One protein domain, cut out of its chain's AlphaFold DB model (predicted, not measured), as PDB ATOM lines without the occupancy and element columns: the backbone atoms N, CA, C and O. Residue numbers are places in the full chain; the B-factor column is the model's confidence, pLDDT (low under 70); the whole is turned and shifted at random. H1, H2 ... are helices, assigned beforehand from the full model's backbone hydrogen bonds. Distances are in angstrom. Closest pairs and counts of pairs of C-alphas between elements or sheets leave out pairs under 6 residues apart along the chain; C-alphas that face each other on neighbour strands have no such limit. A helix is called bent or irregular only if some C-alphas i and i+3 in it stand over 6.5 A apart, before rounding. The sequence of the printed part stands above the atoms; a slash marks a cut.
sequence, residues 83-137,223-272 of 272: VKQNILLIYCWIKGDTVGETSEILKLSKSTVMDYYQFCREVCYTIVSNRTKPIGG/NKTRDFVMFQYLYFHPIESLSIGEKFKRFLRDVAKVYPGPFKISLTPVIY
ATOM      1  N   VAL A  83    -195.595  72.200  -7.211       95.06
ATOM      2  CA  VAL A  83    -194.418  71.479  -6.694       95.06
ATOM      3  C   VAL A  83    -193.776  72.286  -5.568       95.06
ATOM      4  O   VAL A  83    -193.448  71.716  -4.526       95.06
ATOM      5  N   LYS A  84    -193.702  73.615  -5.725       95.88
ATOM      6  CA  LYS A  84    -193.246  74.540  -4.679       95.88
ATOM      7  C   LYS A  84    -194.071  74.390  -3.401       95.88
ATOM      8  O   LYS A  84    -193.506  74.169  -2.333       95.88
ATOM      9  N   GLN A  85    -195.400  74.450  -3.506       95.44
ATOM     10  CA  GLN A  85    -196.298  74.348  -2.349       95.44
ATOM     11  C   GLN A  85    -196.131  73.021  -1.599       95.44
ATOM     12  O   GLN A  85    -196.056  73.027  -0.375       95.44
ATOM     13  N   ASN A  86    -196.009  71.899  -2.317       95.69
ATOM     14  CA  ASN A  86    -195.746  70.587  -1.712       95.69
ATOM     15  C   ASN A  86    -194.440  70.582  -0.895       95.69
ATOM     16  O   ASN A  86    -194.415  70.082   0.226       95.69
ATOM     17  N   ILE A  87    -193.357  71.137  -1.449       96.69
ATOM     18  CA  ILE A  87    -192.040  71.175  -0.793       96.69
ATOM     19  C   ILE A  87    -192.082  72.065   0.458       96.69
ATOM     20  O   ILE A  87    -191.588  71.666   1.514       96.69
ATOM     21  N   LEU A  88    -192.694  73.248   0.355       96.56
ATOM     22  CA  LEU A  88    -192.819  74.180   1.479       96.56
ATOM     23  C   LEU A  88    -193.732  73.635   2.586       96.56
ATOM     24  O   LEU A  88    -193.421  73.820   3.759       96.56
ATOM     25  N   LEU A  89    -194.796  72.903   2.238       95.88
ATOM     26  CA  LEU A  89    -195.660  72.217   3.206       95.88
ATOM     27  C   LEU A  89    -194.884  71.222   4.065       95.88
ATOM     28  O   LEU A  89    -195.005  71.247   5.290       95.88
ATOM     29  N   ILE A  90    -194.058  70.378   3.431       95.81
ATOM     30  CA  ILE A  90    -193.191  69.444   4.157       95.81
ATOM     31  C   ILE A  90    -192.272  70.226   5.099       95.81
ATOM     32  O   ILE A  90    -192.108  69.848   6.255       95.81
ATOM     33  N   TYR A  91    -191.677  71.325   4.632       95.88
ATOM     34  CA  TYR A  91    -190.779  72.118   5.465       95.88
ATOM     35  C   TYR A  91    -191.489  72.717   6.690       95.88
ATOM     36  O   TYR A  91    -190.974  72.585   7.800       95.88
ATOM     37  N   CYS A  92    -192.667  73.326   6.515       88.12
ATOM     38  CA  CYS A  92    -193.477  73.855   7.620       88.12
ATOM     39  C   CYS A  92    -193.829  72.763   8.637       88.12
ATOM     40  O   CYS A  92    -193.699  72.974   9.843       88.12
ATOM     41  N   TRP A  93    -194.174  71.565   8.159       90.38
ATOM     42  CA  TRP A  93    -194.436  70.424   9.033       90.38
ATOM     43  C   TRP A  93    -193.198  70.004   9.842       90.38
ATOM     44  O   TRP A  93    -193.284  69.836  11.056       90.38
ATOM     45  N   ILE A  94    -192.023  69.905   9.204       88.44
ATOM     46  CA  ILE A  94    -190.755  69.577   9.884       88.44
ATOM     47  C   ILE A  94    -190.363  70.641  10.910       88.44
ATOM     48  O   ILE A  94    -189.813  70.317  11.965       88.44
ATOM     49  N   LYS A  95    -190.618  71.911  10.597       84.81
ATOM     50  CA  LYS A  95    -190.388  73.038  11.504       84.81
ATOM     51  C   LYS A  95    -191.323  73.000  12.720       84.81
ATOM     52  O   LYS A  95    -190.955  73.529  13.765       84.81
ATOM     53  N   GLY A  96    -192.471  72.331  12.603       80.62
ATOM     54  CA  GLY A  96    -193.489  72.246  13.646       80.62
ATOM     55  C   GLY A  96    -194.452  73.432  13.648       80.62
ATOM     56  O   GLY A  96    -195.010  73.739  14.700       80.62
ATOM     57  N   ASP A  97    -194.625  74.102  12.504       79.25
ATOM     58  CA  ASP A  97    -195.628  75.157  12.348       79.25
ATOM     59  C   ASP A  97    -197.042  74.565  12.534       79.25
ATOM     60  O   ASP A  97    -197.307  73.398  12.234       79.25
ATOM     61  N   THR A  98    -197.981  75.356  13.050       81.38
ATOM     62  CA  THR A  98    -199.382  74.933  13.137       81.38
ATOM     63  C   THR A  98    -200.029  74.901  11.751       81.38
ATOM     64  O   THR A  98    -199.601  75.579  10.813       81.38
ATOM     65  N   VAL A  99    -201.143  74.174  11.629       80.94
ATOM     66  CA  VAL A  99    -201.977  74.196  10.413       80.94
ATOM     67  C   VAL A  99    -202.451  75.618  10.099       80.94
ATOM     68  O   VAL A  99    -202.509  75.994   8.936       80.94
ATOM     69  N   GLY A 100    -202.777  76.410  11.130       78.94
ATOM     70  CA  GLY A 100    -203.207  77.801  10.973       78.94
ATOM     71  C   GLY A 100    -202.107  78.679  10.385       78.94
ATOM     72  O   GLY A 100    -202.310  79.274   9.334       78.94
ATOM     73  N   GLU A 101    -200.925  78.676  11.004       82.56
ATOM     74  CA  GLU A 101    -199.764  79.435  10.516       82.56
ATOM     75  C   GLU A 101    -199.380  79.008   9.094       82.56
ATOM     76  O   GLU A 101    -199.197  79.841   8.214       82.56
ATOM     77  N   THR A 102    -199.328  77.701   8.827       87.56
ATOM     78  CA  THR A 102    -198.972  77.177   7.500       87.56
ATOM     79  C   THR A 102    -200.017  77.533   6.439       87.56
ATOM     80  O   THR A 102    -199.664  77.861   5.305       87.56
ATOM     81  N   SER A 103    -201.303  77.491   6.801       91.19
ATOM     82  CA  SER A 103    -202.419  77.897   5.940       91.19
ATOM     83  C   SER A 103    -202.295  79.365   5.533       91.19
ATOM     84  O   SER A 103    -202.451  79.676   4.352       91.19
ATOM     85  N   GLU A 104    -201.931  80.242   6.469       93.44
ATOM     86  CA  GLU A 104    -201.706  81.667   6.214       93.44
ATOM     87  C   GLU A 104    -200.449  81.910   5.363       93.44
ATOM     88  O   GLU A 104    -200.520  82.608   4.349       93.44
ATOM     89  N   ILE A 105    -199.321  81.277   5.710       92.06
ATOM     90  CA  ILE A 105    -198.034  81.422   5.006       92.06
ATOM     91  C   ILE A 105    -198.145  80.975   3.543       92.06
ATOM     92  O   ILE A 105    -197.649  81.653   2.641       92.06
ATOM     93  N   LEU A 106    -198.787  79.831   3.292       93.62
ATOM     94  CA  LEU A 106    -198.859  79.222   1.959       93.62
ATOM     95  C   LEU A 106    -200.145  79.556   1.196       93.62
ATOM     96  O   LEU A 106    -200.280  79.144   0.040       93.62
ATOM     97  N   LYS A 107    -201.066  80.306   1.816       95.88
ATOM     98  CA  LYS A 107    -202.391  80.648   1.271       95.88
ATOM     99  C   LYS A 107    -203.172  79.404   0.833       95.88
ATOM    100  O   LYS A 107    -203.719  79.345  -0.266       95.88
ATOM    101  N   LEU A 108    -203.188  78.391   1.696       93.88
ATOM    102  CA  LEU A 108    -203.880  77.117   1.483       93.88
ATOM    103  C   LEU A 108    -205.049  76.969   2.449       93.88
ATOM    104  O   LEU A 108    -205.048  77.574   3.519       93.88
ATOM    105  N   SER A 109    -206.033  76.131   2.119       93.69
ATOM    106  CA  SER A 109    -207.084  75.795   3.082       93.69
ATOM    107  C   SER A 109    -206.500  75.001   4.255       93.69
ATOM    108  O   SER A 109    -205.592  74.185   4.081       93.69
ATOM    109  N   LYS A 110    -207.054  75.195   5.456       85.50
ATOM    110  CA  LYS A 110    -206.656  74.419   6.641       85.50
ATOM    111  C   LYS A 110    -206.836  72.915   6.424       85.50
ATOM    112  O   LYS A 110    -205.962  72.158   6.822       85.50
ATOM    113  N   SER A 111    -207.907  72.501   5.738       86.12
ATOM    114  CA  SER A 111    -208.131  71.098   5.357       86.12
ATOM    115  C   SER A 111    -206.977  70.533   4.533       86.12
ATOM    116  O   SER A 111    -206.396  69.529   4.920       86.12
ATOM    117  N   THR A 112    -206.545  71.247   3.492       86.12
ATOM    118  CA  THR A 112    -205.412  70.819   2.662       86.12
ATOM    119  C   THR A 112    -204.142  70.662   3.500       86.12
ATOM    120  O   THR A 112    -203.405  69.695   3.347       86.12
ATOM    121  N   VAL A 113    -203.866  71.606   4.403       86.31
ATOM    122  CA  VAL A 113    -202.682  71.531   5.269       86.31
ATOM    123  C   VAL A 113    -202.766  70.331   6.225       86.31
ATOM    124  O   VAL A 113    -201.765  69.639   6.409       86.31
ATOM    125  N   MET A 114    -203.943  70.056   6.797       82.94
ATOM    126  CA  MET A 114    -204.168  68.884   7.655       82.94
ATOM    127  C   MET A 114    -203.912  67.573   6.909       82.94
ATOM    128  O   MET A 114    -203.164  66.740   7.424       82.94
ATOM    129  N   ASP A 115    -204.445  67.428   5.693       84.19
ATOM    130  CA  ASP A 115    -204.245  66.237   4.856       84.19
ATOM    131  C   ASP A 115    -202.754  66.004   4.586       84.19
ATOM    132  O   ASP A 115    -202.224  64.907   4.750       84.19
ATOM    133  N   TYR A 116    -202.022  67.071   4.263       89.06
ATOM    134  CA  TYR A 116    -200.584  66.988   4.018       89.06
ATOM    135  C   TYR A 116    -199.769  66.633   5.258       89.06
ATOM    136  O   TYR A 116    -198.784  65.894   5.170       89.06
ATOM    137  N   TYR A 117    -200.166  67.139   6.423       88.69
ATOM    138  CA  TYR A 117    -199.543  66.767   7.690       88.69
ATOM    139  C   TYR A 117    -199.811  65.295   8.008       88.69
ATOM    140  O   TYR A 117    -198.937  64.616   8.548       88.69
ATOM    141  N   GLN A 118    -200.985  64.790   7.628       83.06
ATOM    142  CA  GLN A 118    -201.321  63.380   7.746       83.06
ATOM    143  C   GLN A 118    -200.461  62.512   6.819       83.06
ATOM    144  O   GLN A 118    -199.839  61.571   7.308       83.06
ATOM    145  N   PHE A 119    -200.286  62.886   5.547       86.31
ATOM    146  CA  PHE A 119    -199.356  62.196   4.639       86.31
ATOM    147  C   PHE A 119    -197.921  62.177   5.185       86.31
ATOM    148  O   PHE A 119    -197.206  61.183   5.061       86.31
ATOM    149  N   CYS A 120    -197.483  63.255   5.847       89.56
ATOM    150  CA  CYS A 120    -196.164  63.275   6.479       89.56
ATOM    151  C   CYS A 120    -196.057  62.265   7.635       89.56
ATOM    152  O   CYS A 120    -195.034  61.590   7.777       89.56
ATOM    153  N   ARG A 121    -197.118  62.114   8.438       85.88
ATOM    154  CA  ARG A 121    -197.173  61.106   9.504       85.88
ATOM    155  C   ARG A 121    -197.223  59.676   8.963       85.88
ATOM    156  O   ARG A 121    -196.592  58.800   9.547       85.88
ATOM    157  N   GLU A 122    -197.883  59.437   7.834       82.75
ATOM    158  CA  GLU A 122    -197.881  58.130   7.158       82.75
ATOM    159  C   GLU A 122    -196.480  57.719   6.684       82.75
ATOM    160  O   GLU A 122    -196.097  56.549   6.789       82.75
ATOM    161  N   VAL A 123    -195.669  58.683   6.232       87.62
ATOM    162  CA  VAL A 123    -194.248  58.442   5.939       87.62
ATOM    163  C   VAL A 123    -193.505  58.038   7.209       87.62
ATOM    164  O   VAL A 123    -192.770  57.051   7.190       87.62
ATOM    165  N   CYS A 124    -193.713  58.742   8.327       84.88
ATOM    166  CA  CYS A 124    -193.110  58.362   9.606       84.88
ATOM    167  C   CYS A 124    -193.503  56.950  10.028       84.88
ATOM    168  O   CYS A 124    -192.619  56.169  10.374       84.88
ATOM    169  N   TYR A 125    -194.790  56.617   9.950       79.38
ATOM    170  CA  TYR A 125    -195.293  55.274  10.216       79.38
ATOM    171  C   TYR A 125    -194.583  54.239   9.347       79.38
ATOM    172  O   TYR A 125    -193.939  53.340   9.874       79.38
ATOM    173  N   THR A 126    -194.593  54.418   8.026       77.00
ATOM    174  CA  THR A 126    -193.963  53.477   7.092       77.00
ATOM    175  C   THR A 126    -192.488  53.266   7.419       77.00
ATOM    176  O   THR A 126    -192.015  52.131   7.461       77.00
ATOM    177  N   ILE A 127    -191.750  54.340   7.701       84.38
ATOM    178  CA  ILE A 127    -190.322  54.255   8.014       84.38
ATOM    179  C   ILE A 127    -190.081  53.571   9.354       84.38
ATOM    180  O   ILE A 127    -189.191  52.729   9.434       84.38
ATOM    181  N   VAL A 128    -190.821  53.940  10.400       78.44
ATOM    182  CA  VAL A 128    -190.633  53.390  11.748       78.44
ATOM    183  C   VAL A 128    -191.032  51.916  11.791       78.44
ATOM    184  O   VAL A 128    -190.262  51.125  12.321       78.44
ATOM    185  N   SER A 129    -192.137  51.526  11.151       72.06
ATOM    186  CA  SER A 129    -192.583  50.126  11.063       72.06
ATOM    187  C   SER A 129    -191.595  49.229  10.309       72.06
ATOM    188  O   SER A 129    -191.513  48.036  10.572       72.06
ATOM    189  N   ASN A 130    -190.801  49.801   9.396       69.25
ATOM    190  CA  ASN A 130    -189.727  49.101   8.684       69.25
ATOM    191  C   ASN A 130    -188.371  49.118   9.419       69.25
ATOM    192  O   ASN A 130    -187.388  48.580   8.902       69.25
ATOM    193  N   ARG A 131    -188.253  49.747  10.599       72.31
ATOM    194  CA  ARG A 131    -187.007  49.689  11.378       72.31
ATOM    195  C   ARG A 131    -186.880  48.294  11.986       72.31
ATOM    196  O   ARG A 131    -187.635  47.920  12.870       72.31
ATOM    197  N   THR A 132    -185.879  47.544  11.532       47.75
ATOM    198  CA  THR A 132    -185.540  46.209  12.055       47.75
ATOM    199  C   THR A 132    -184.805  46.254  13.391       47.75
ATOM    200  O   THR A 132    -184.681  45.232  14.060       47.75
ATOM    201  N   LYS A 133    -184.294  47.427  13.792       45.53
ATOM    202  CA  LYS A 133    -183.708  47.596  15.118       45.53
ATOM    203  C   LYS A 133    -184.836  47.762  16.137       45.53
ATOM    204  O   LYS A 133    -185.605  48.716  15.977       45.53
ATOM    205  N   PRO A 134    -184.916  46.903  17.170       43.34
ATOM    206  CA  PRO A 134    -185.763  47.181  18.318       43.34
ATOM    207  C   PRO A 134    -185.451  48.587  18.837       43.34
ATOM    208  O   PRO A 134    -184.315  49.058  18.763       43.34
ATOM    209  N   ILE A 135    -186.484  49.287  19.309       48.91
ATOM    210  CA  ILE A 135    -186.344  50.654  19.831       48.91
ATOM    211  C   ILE A 135    -185.395  50.664  21.053       48.91
ATOM    212  O   ILE A 135    -184.824  51.708  21.357       48.91
ATOM    213  N   GLY A 136    -185.174  49.504  21.693       37.41
ATOM    214  CA  GLY A 136    -184.156  49.269  22.722       37.41
ATOM    215  C   GLY A 136    -182.912  48.559  22.188       37.41
ATOM    216  O   GLY A 136    -182.999  47.692  21.316       37.41
ATOM    217  N   GLY A 137    -181.742  48.923  22.715       35.53
ATOM    218  CA  GLY A 137    -180.506  48.171  22.517       35.53
ATOM    219  C   GLY A 137    -180.527  46.777  23.171       35.53
ATOM    220  O   GLY A 137    -181.473  46.419  23.876       35.53
ATOM    221  N   ASN A 223    -208.955  57.180  17.243       35.59
ATOM    222  CA  ASN A 223    -207.995  56.054  17.319       35.59
ATOM    223  C   ASN A 223    -206.856  56.079  16.280       35.59
ATOM    224  O   ASN A 223    -205.699  55.892  16.646       35.59
ATOM    225  N   LYS A 224    -207.119  56.383  15.000       37.09
ATOM    226  CA  LYS A 224    -206.058  56.388  13.964       37.09
ATOM    227  C   LYS A 224    -205.069  57.537  14.145       37.09
ATOM    228  O   LYS A 224    -203.866  57.377  13.942       37.09
ATOM    229  N   THR A 225    -205.563  58.702  14.548       48.03
ATOM    230  CA  THR A 225    -204.744  59.907  14.706       48.03
ATOM    231  C   THR A 225    -203.746  59.762  15.860       48.03
ATOM    232  O   THR A 225    -202.625  60.265  15.769       48.03
ATOM    233  N   ARG A 226    -204.108  59.018  16.918       46.91
ATOM    234  CA  ARG A 226    -203.250  58.770  18.091       46.91
ATOM    235  C   ARG A 226    -202.014  57.941  17.741       46.91
ATOM    236  O   ARG A 226    -200.908  58.329  18.122       46.91
ATOM    237  N   ASP A 227    -202.176  56.893  16.937       51.69
ATOM    238  CA  ASP A 227    -201.064  56.033  16.518       51.69
ATOM    239  C   ASP A 227    -200.065  56.793  15.640       51.69
ATOM    240  O   ASP A 227    -198.853  56.771  15.873       51.69
ATOM    241  N   PHE A 228    -200.556  57.560  14.666       60.03
ATOM    242  CA  PHE A 228    -199.695  58.329  13.768       60.03
ATOM    243  C   PHE A 228    -198.871  59.409  14.482       60.03
ATOM    244  O   PHE A 228    -197.736  59.688  14.083       60.03
ATOM    245  N   VAL A 229    -199.397  59.992  15.562       65.50
ATOM    246  CA  VAL A 229    -198.653  60.947  16.399       65.50
ATOM    247  C   VAL A 229    -197.527  60.251  17.172       65.50
ATOM    248  O   VAL A 229    -196.425  60.800  17.272       65.50
ATOM    249  N   MET A 230    -197.738  59.020  17.646       62.75
ATOM    250  CA  MET A 230    -196.669  58.214  18.246       62.75
ATOM    251  C   MET A 230    -195.551  57.924  17.233       62.75
ATOM    252  O   MET A 230    -194.372  58.119  17.537       62.75
ATOM    253  N   PHE A 231    -195.892  57.529  16.003       66.56
ATOM    254  CA  PHE A 231    -194.894  57.279  14.956       66.56
ATOM    255  C   PHE A 231    -194.125  58.539  14.552       66.56
ATOM    256  O   PHE A 231    -192.922  58.466  14.293       66.56
ATOM    257  N   GLN A 232    -194.775  59.704  14.556       77.19
ATOM    258  CA  GLN A 232    -194.098  60.989  14.397       77.19
ATOM    259  C   GLN A 232    -193.046  61.198  15.499       77.19
ATOM    260  O   GLN A 232    -191.895  61.522  15.194       77.19
ATOM    261  N   TYR A 233    -193.400  60.960  16.766       70.19
ATOM    262  CA  TYR A 233    -192.458  61.067  17.883       70.19
ATOM    263  C   TYR A 233    -191.268  60.109  17.723       70.19
ATOM    264  O   TYR A 233    -190.119  60.550  17.731       70.19
ATOM    265  N   LEU A 234    -191.522  58.820  17.478       68.62
ATOM    266  CA  LEU A 234    -190.477  57.805  17.278       68.62
ATOM    267  C   LEU A 234    -189.588  58.091  16.059       68.62
ATOM    268  O   LEU A 234    -188.410  57.708  16.008       68.62
ATOM    269  N   TYR A 235    -190.136  58.763  15.050       81.12
ATOM    270  CA  TYR A 235    -189.371  59.190  13.894       81.12
ATOM    271  C   TYR A 235    -188.394  60.321  14.244       81.12
ATOM    272  O   TYR A 235    -187.223  60.226  13.864       81.12
ATOM    273  N   PHE A 236    -188.848  61.353  14.969       77.62
ATOM    274  CA  PHE A 236    -188.048  62.545  15.278       77.62
ATOM    275  C   PHE A 236    -187.149  62.422  16.505       77.62
ATOM    276  O   PHE A 236    -186.109  63.076  16.528       77.62
ATOM    277  N   HIS A 237    -187.501  61.591  17.487       74.88
ATOM    278  CA  HIS A 237    -186.738  61.442  18.728       74.88
ATOM    279  C   HIS A 237    -185.243  61.136  18.483       74.88
ATOM    280  O   HIS A 237    -184.395  61.860  19.003       74.88
ATOM    281  N   PRO A 238    -184.859  60.193  17.593       71.31
ATOM    282  CA  PRO A 238    -183.444  59.913  17.318       71.31
ATOM    283  C   PRO A 238    -182.700  61.031  16.574       71.31
ATOM    284  O   PRO A 238    -181.496  60.926  16.351       71.31
ATOM    285  N   ILE A 239    -183.411  62.056  16.099       75.19
ATOM    286  CA  ILE A 239    -182.858  63.173  15.325       75.19
ATOM    287  C   ILE A 239    -183.177  64.525  15.945       75.19
ATOM    288  O   ILE A 239    -183.072  65.543  15.264       75.19
ATOM    289  N   GLU A 240    -183.572  64.564  17.215       74.12
ATOM    290  CA  GLU A 240    -184.001  65.796  17.869       74.12
ATOM    291  C   GLU A 240    -182.897  66.863  17.866       74.12
ATOM    292  O   GLU A 240    -183.188  68.031  17.602       74.12
ATOM    293  N   SER A 241    -181.641  66.443  18.045       77.38
ATOM    294  CA  SER A 241    -180.448  67.299  18.030       77.38
ATOM    295  C   SER A 241    -180.092  67.871  16.655       77.38
ATOM    296  O   SER A 241    -179.306  68.813  16.583       77.38
ATOM    297  N   LEU A 242    -180.656  67.333  15.566       77.44
ATOM    298  CA  LEU A 242    -180.385  67.829  14.221       77.44
ATOM    299  C   LEU A 242    -181.046  69.189  13.986       77.44
ATOM    300  O   LEU A 242    -182.162  69.462  14.448       77.44
ATOM    301  N   SER A 243    -180.395  70.013  13.170       87.62
ATOM    302  CA  SER A 243    -180.995  71.250  12.681       87.62
ATOM    303  C   SER A 243    -182.249  70.961  11.843       87.62
ATOM    304  O   SER A 243    -182.393  69.895  11.239       87.62
ATOM    305  N   ILE A 244    -183.154  71.939  11.738       86.38
ATOM    306  CA  ILE A 244    -184.376  71.825  10.914       86.38
ATOM    307  C   ILE A 244    -184.025  71.453   9.467       86.38
ATOM    308  O   ILE A 244    -184.649  70.577   8.873       86.38
ATOM    309  N   GLY A 245    -182.967  72.059   8.916       89.69
ATOM    310  CA  GLY A 245    -182.503  71.756   7.565       89.69
ATOM    311  C   GLY A 245    -182.039  70.307   7.393       89.69
ATOM    312  O   GLY A 245    -182.295  69.705   6.355       89.69
ATOM    313  N   GLU A 246    -181.379  69.723   8.391       90.69
ATOM    314  CA  GLU A 246    -180.962  68.316   8.353       90.69
ATOM    315  C   GLU A 246    -182.145  67.362   8.517       90.69
ATOM    316  O   GLU A 246    -182.237  66.383   7.773       90.69
ATOM    317  N   LYS A 247    -183.083  67.678   9.423       89.94
ATOM    318  CA  LYS A 247    -184.350  66.943   9.577       89.94
ATOM    319  C   LYS A 247    -185.125  66.920   8.263       89.94
ATOM    320  O   LYS A 247    -185.537  65.852   7.819       89.94
ATOM    321  N   PHE A 248    -185.234  68.072   7.601       94.88
ATOM    322  CA  PHE A 248    -185.902  68.217   6.312       94.88
ATOM    323  C   PHE A 248    -185.233  67.368   5.228       94.88
ATOM    324  O   PHE A 248    -185.880  66.521   4.620       94.88
ATOM    325  N   LYS A 249    -183.914  67.507   5.044       95.06
ATOM    326  CA  LYS A 249    -183.147  66.702   4.077       95.06
ATOM    327  C   LYS A 249    -183.292  65.198   4.326       95.06
ATOM    328  O   LYS A 249    -183.413  64.429   3.376       95.06
ATOM    329  N   ARG A 250    -183.260  64.762   5.591       94.62
ATOM    330  CA  ARG A 250    -183.464  63.355   5.956       94.62
ATOM    331  C   ARG A 250    -184.873  62.896   5.595       94.62
ATOM    332  O   ARG A 250    -185.007  61.866   4.943       94.62
ATOM    333  N   PHE A 251    -185.884  63.688   5.942       95.88
ATOM    334  CA  PHE A 251    -187.275  63.385   5.628       95.88
ATOM    335  C   PHE A 251    -187.526  63.279   4.121       95.88
ATOM    336  O   PHE A 251    -188.133  62.309   3.688       95.88
ATOM    337  N   LEU A 252    -186.971  64.175   3.294       96.81
ATOM    338  CA  LEU A 252    -187.098  64.075   1.832       96.81
ATOM    339  C   LEU A 252    -186.545  62.756   1.268       96.81
ATOM    340  O   LEU A 252    -187.134  62.180   0.355       96.81
ATOM    341  N   ARG A 253    -185.437  62.243   1.821       95.94
ATOM    342  CA  ARG A 253    -184.897  60.933   1.411       95.94
ATOM    343  C   ARG A 253    -185.842  59.794   1.767       95.94
ATOM    344  O   ARG A 253    -185.924  58.830   1.015       95.94
ATOM    345  N   ASP A 254    -186.504  59.886   2.910       95.12
ATOM    346  CA  ASP A 254    -187.442  58.869   3.368       95.12
ATOM    347  C   ASP A 254    -188.760  58.930   2.578       95.12
ATOM    348  O   ASP A 254    -189.238  57.888   2.131       95.12
ATOM    349  N   VAL A 255    -189.256  60.129   2.244       94.50
ATOM    350  CA  VAL A 255    -190.355  60.324   1.279       94.50
ATOM    351  C   VAL A 255    -190.034  59.649  -0.057       94.50
ATOM    352  O   VAL A 255    -190.867  58.921  -0.590       94.50
ATOM    353  N   ALA A 256    -188.816  59.817  -0.583       94.00
ATOM    354  CA  ALA A 256    -188.400  59.192  -1.841       94.00
ATOM    355  C   ALA A 256    -188.317  57.651  -1.783       94.00
ATOM    356  O   ALA A 256    -188.307  57.009  -2.831       94.00
ATOM    357  N   LYS A 257    -188.250  57.037  -0.592       92.00
ATOM    358  CA  LYS A 257    -188.337  55.572  -0.431       92.00
ATOM    359  C   LYS A 257    -189.786  55.092  -0.423       92.00
ATOM    360  O   LYS A 257    -190.087  54.066  -1.028       92.00
ATOM    361  N   VAL A 258    -190.663  55.825   0.262       88.88
ATOM    362  CA  VAL A 258    -192.099  55.510   0.338       88.88
ATOM    363  C   VAL A 258    -192.770  55.739  -1.020       88.88
ATOM    364  O   VAL A 258    -193.553  54.909  -1.469       88.88
ATOM    365  N   TYR A 259    -192.383  56.803  -1.731       90.44
ATOM    366  CA  TYR A 259    -192.940  57.178  -3.032       90.44
ATOM    367  C   TYR A 259    -191.846  57.314  -4.111       90.44
ATOM    368  O   TYR A 259    -191.502  58.424  -4.527       90.44
ATOM    369  N   PRO A 260    -191.272  56.197  -4.590       86.69
ATOM    370  CA  PRO A 260    -190.061  56.200  -5.414       86.69
ATOM    371  C   PRO A 260    -190.316  56.416  -6.917       86.69
ATOM    372  O   PRO A 260    -189.381  56.407  -7.724       86.69
ATOM    373  N   GLY A 261    -191.576  56.582  -7.321       86.50
ATOM    374  CA  GLY A 261    -191.995  56.746  -8.708       86.50
ATOM    375  C   GLY A 261    -192.452  55.451  -9.389       86.50
ATOM    376  O   GLY A 261    -192.494  54.376  -8.788       86.50
ATOM    377  N   PRO A 262    -192.827  55.528 -10.676       83.81
ATOM    378  CA  PRO A 262    -193.609  54.491 -11.353       83.81
ATOM    379  C   PRO A 262    -192.829  53.225 -11.728       83.81
ATOM    380  O   PRO A 262    -193.440  52.266 -12.194       83.81
ATOM    381  N   PHE A 263    -191.501  53.233 -11.587       84.50
ATOM    382  CA  PHE A 263    -190.617  52.137 -12.008       84.50
ATOM    383  C   PHE A 263    -189.829  51.518 -10.851       84.50
ATOM    384  O   PHE A 263    -188.954  50.691 -11.083       84.50
ATOM    385  N   LYS A 264    -190.097  51.948  -9.617       82.00
ATOM    386  CA  LYS A 264    -189.421  51.474  -8.410       82.00
ATOM    387  C   LYS A 264    -190.462  50.916  -7.443       82.00
ATOM    388  O   LYS A 264    -191.613  51.349  -7.454       82.00
ATOM    389  N   ILE A 265    -190.048  49.947  -6.633       78.06
ATOM    390  CA  ILE A 265    -190.904  49.322  -5.621       78.06
ATOM    391  C   ILE A 265    -191.006  50.273  -4.429       78.06
ATOM    392  O   ILE A 265    -189.978  50.678  -3.886       78.06
ATOM    393  N   SER A 266    -192.232  50.636  -4.053       77.25
ATOM    394  CA  SER A 266    -192.501  51.468  -2.878       77.25
ATOM    395  C   SER A 266    -192.176  50.731  -1.593       77.25
ATOM    396  O   SER A 266    -192.519  49.558  -1.443       77.25
ATOM    397  N   LEU A 267    -191.577  51.443  -0.641       74.44
ATOM    398  CA  LEU A 267    -191.530  50.963   0.732       74.44
ATOM    399  C   LEU A 267    -192.952  50.985   1.302       74.44
ATOM    400  O   LEU A 267    -193.591  52.034   1.329       74.44
ATOM    401  N   THR A 268    -193.437  49.829   1.741       70.56
ATOM    402  CA  THR A 268    -194.751  49.668   2.378       70.56
ATOM    403  C   THR A 268    -194.558  49.332   3.854       70.56
ATOM    404  O   THR A 268    -193.516  48.775   4.208       70.56
ATOM    405  N   PRO A 269    -195.481  49.720   4.749       58.28
ATOM    406  CA  PRO A 269    -195.365  49.399   6.168       58.28
ATOM    407  C   PRO A 269    -195.366  47.879   6.377       58.28
ATOM    408  O   PRO A 269    -196.160  47.170   5.762       58.28
ATOM    409  N   VAL A 270    -194.487  47.384   7.252       51.81
ATOM    410  CA  VAL A 270    -194.527  45.985   7.701       51.81
ATOM    411  C   VAL A 270    -195.737  45.823   8.619       51.81
ATOM    412  O   VAL A 270    -195.819  46.487   9.652       51.81
ATOM    413  N   ILE A 271    -196.683  44.979   8.213       46.16
ATOM    414  CA  ILE A 271    -197.854  44.600   9.009       46.16
ATOM    415  C   ILE A 271    -197.484  43.297   9.735       46.16
ATOM    416  O   ILE A 271    -197.192  42.306   9.063       46.16
ATOM    417  N   TYR A 272    -197.443  43.323  11.070       36.00
ATOM    418  CA  TYR A 272    -197.204  42.158  11.942       36.00
ATOM    419  C   TYR A 272    -198.524  41.564  12.472       36.00
ATOM    420  O   TYR A 272    -199.485  42.341  12.672       36.00
TER     421      TYR A 272
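What this domain is: This is residues 83 to 137 and 223 to 272 of the 272 residues of an uncharacterized protein of Pediculus humanus subsp. corporis (UniProt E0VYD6). Look first for H3, the long helix through the middle, with the other four helices set about it at steep angles. The hairpin of H1 and H2 packs toward its beginning, H4 crosses it nearer its end, and H5 reaches from the end of H1 to H3's later part. The last stretch, residues 259 to 272, is a long loop without a named element. The 105 printed residues hold five named helices, H1 to H5 in chain order, and no named strand: all helix, compact, radius of gyration of the C-alphas 14.1 A, spans 42 by 34 by 31 A.

Where its parts are: Find C-alpha 83 at (-194.418, 71.479, -6.694); from there H1 runs to residue 95, 18.7 A. H2 holds residues 99 to 106. H3 begins at C-alpha 110, (-206.656, 74.419, 6.641), and runs 28.4 A to residue 129. H4, residues 223 to 239, measures 26.2 A and is only just irregular, C-alphas 235 and 238 being 6.9 A apart. H5, residues 244 to 258, ends at (-192.099, 55.510, 0.338), 20.9 A on.

How they stand to each other: H3 is the hub, touching four helices, and packing is mostly crossed. Its closest C-alphas are Tyr 117 to Trp 93 of H1, 6.4 A, and Tyr 125 to Phe 231 of H4, 5.2 A, at a steep tilt of 65 degrees. H5 touches H3 about perpendicular, 74 degrees, closest at C-alphas Val 123 and Val 255, 6.4 A. H1 and H4 are apart. Every O i to N i+4 pair is within hydrogen-bond range in H1, H2, H3 and H5; in H4, 10 of 13.

The domain as a whole: Residues 138 to 222 are not printed, and C-alphas 137 and 223 are 29.1 A apart across the cut. Confidence is under 70 at, among others, residues 132 to 137, 223 to 231 and 269 to 272.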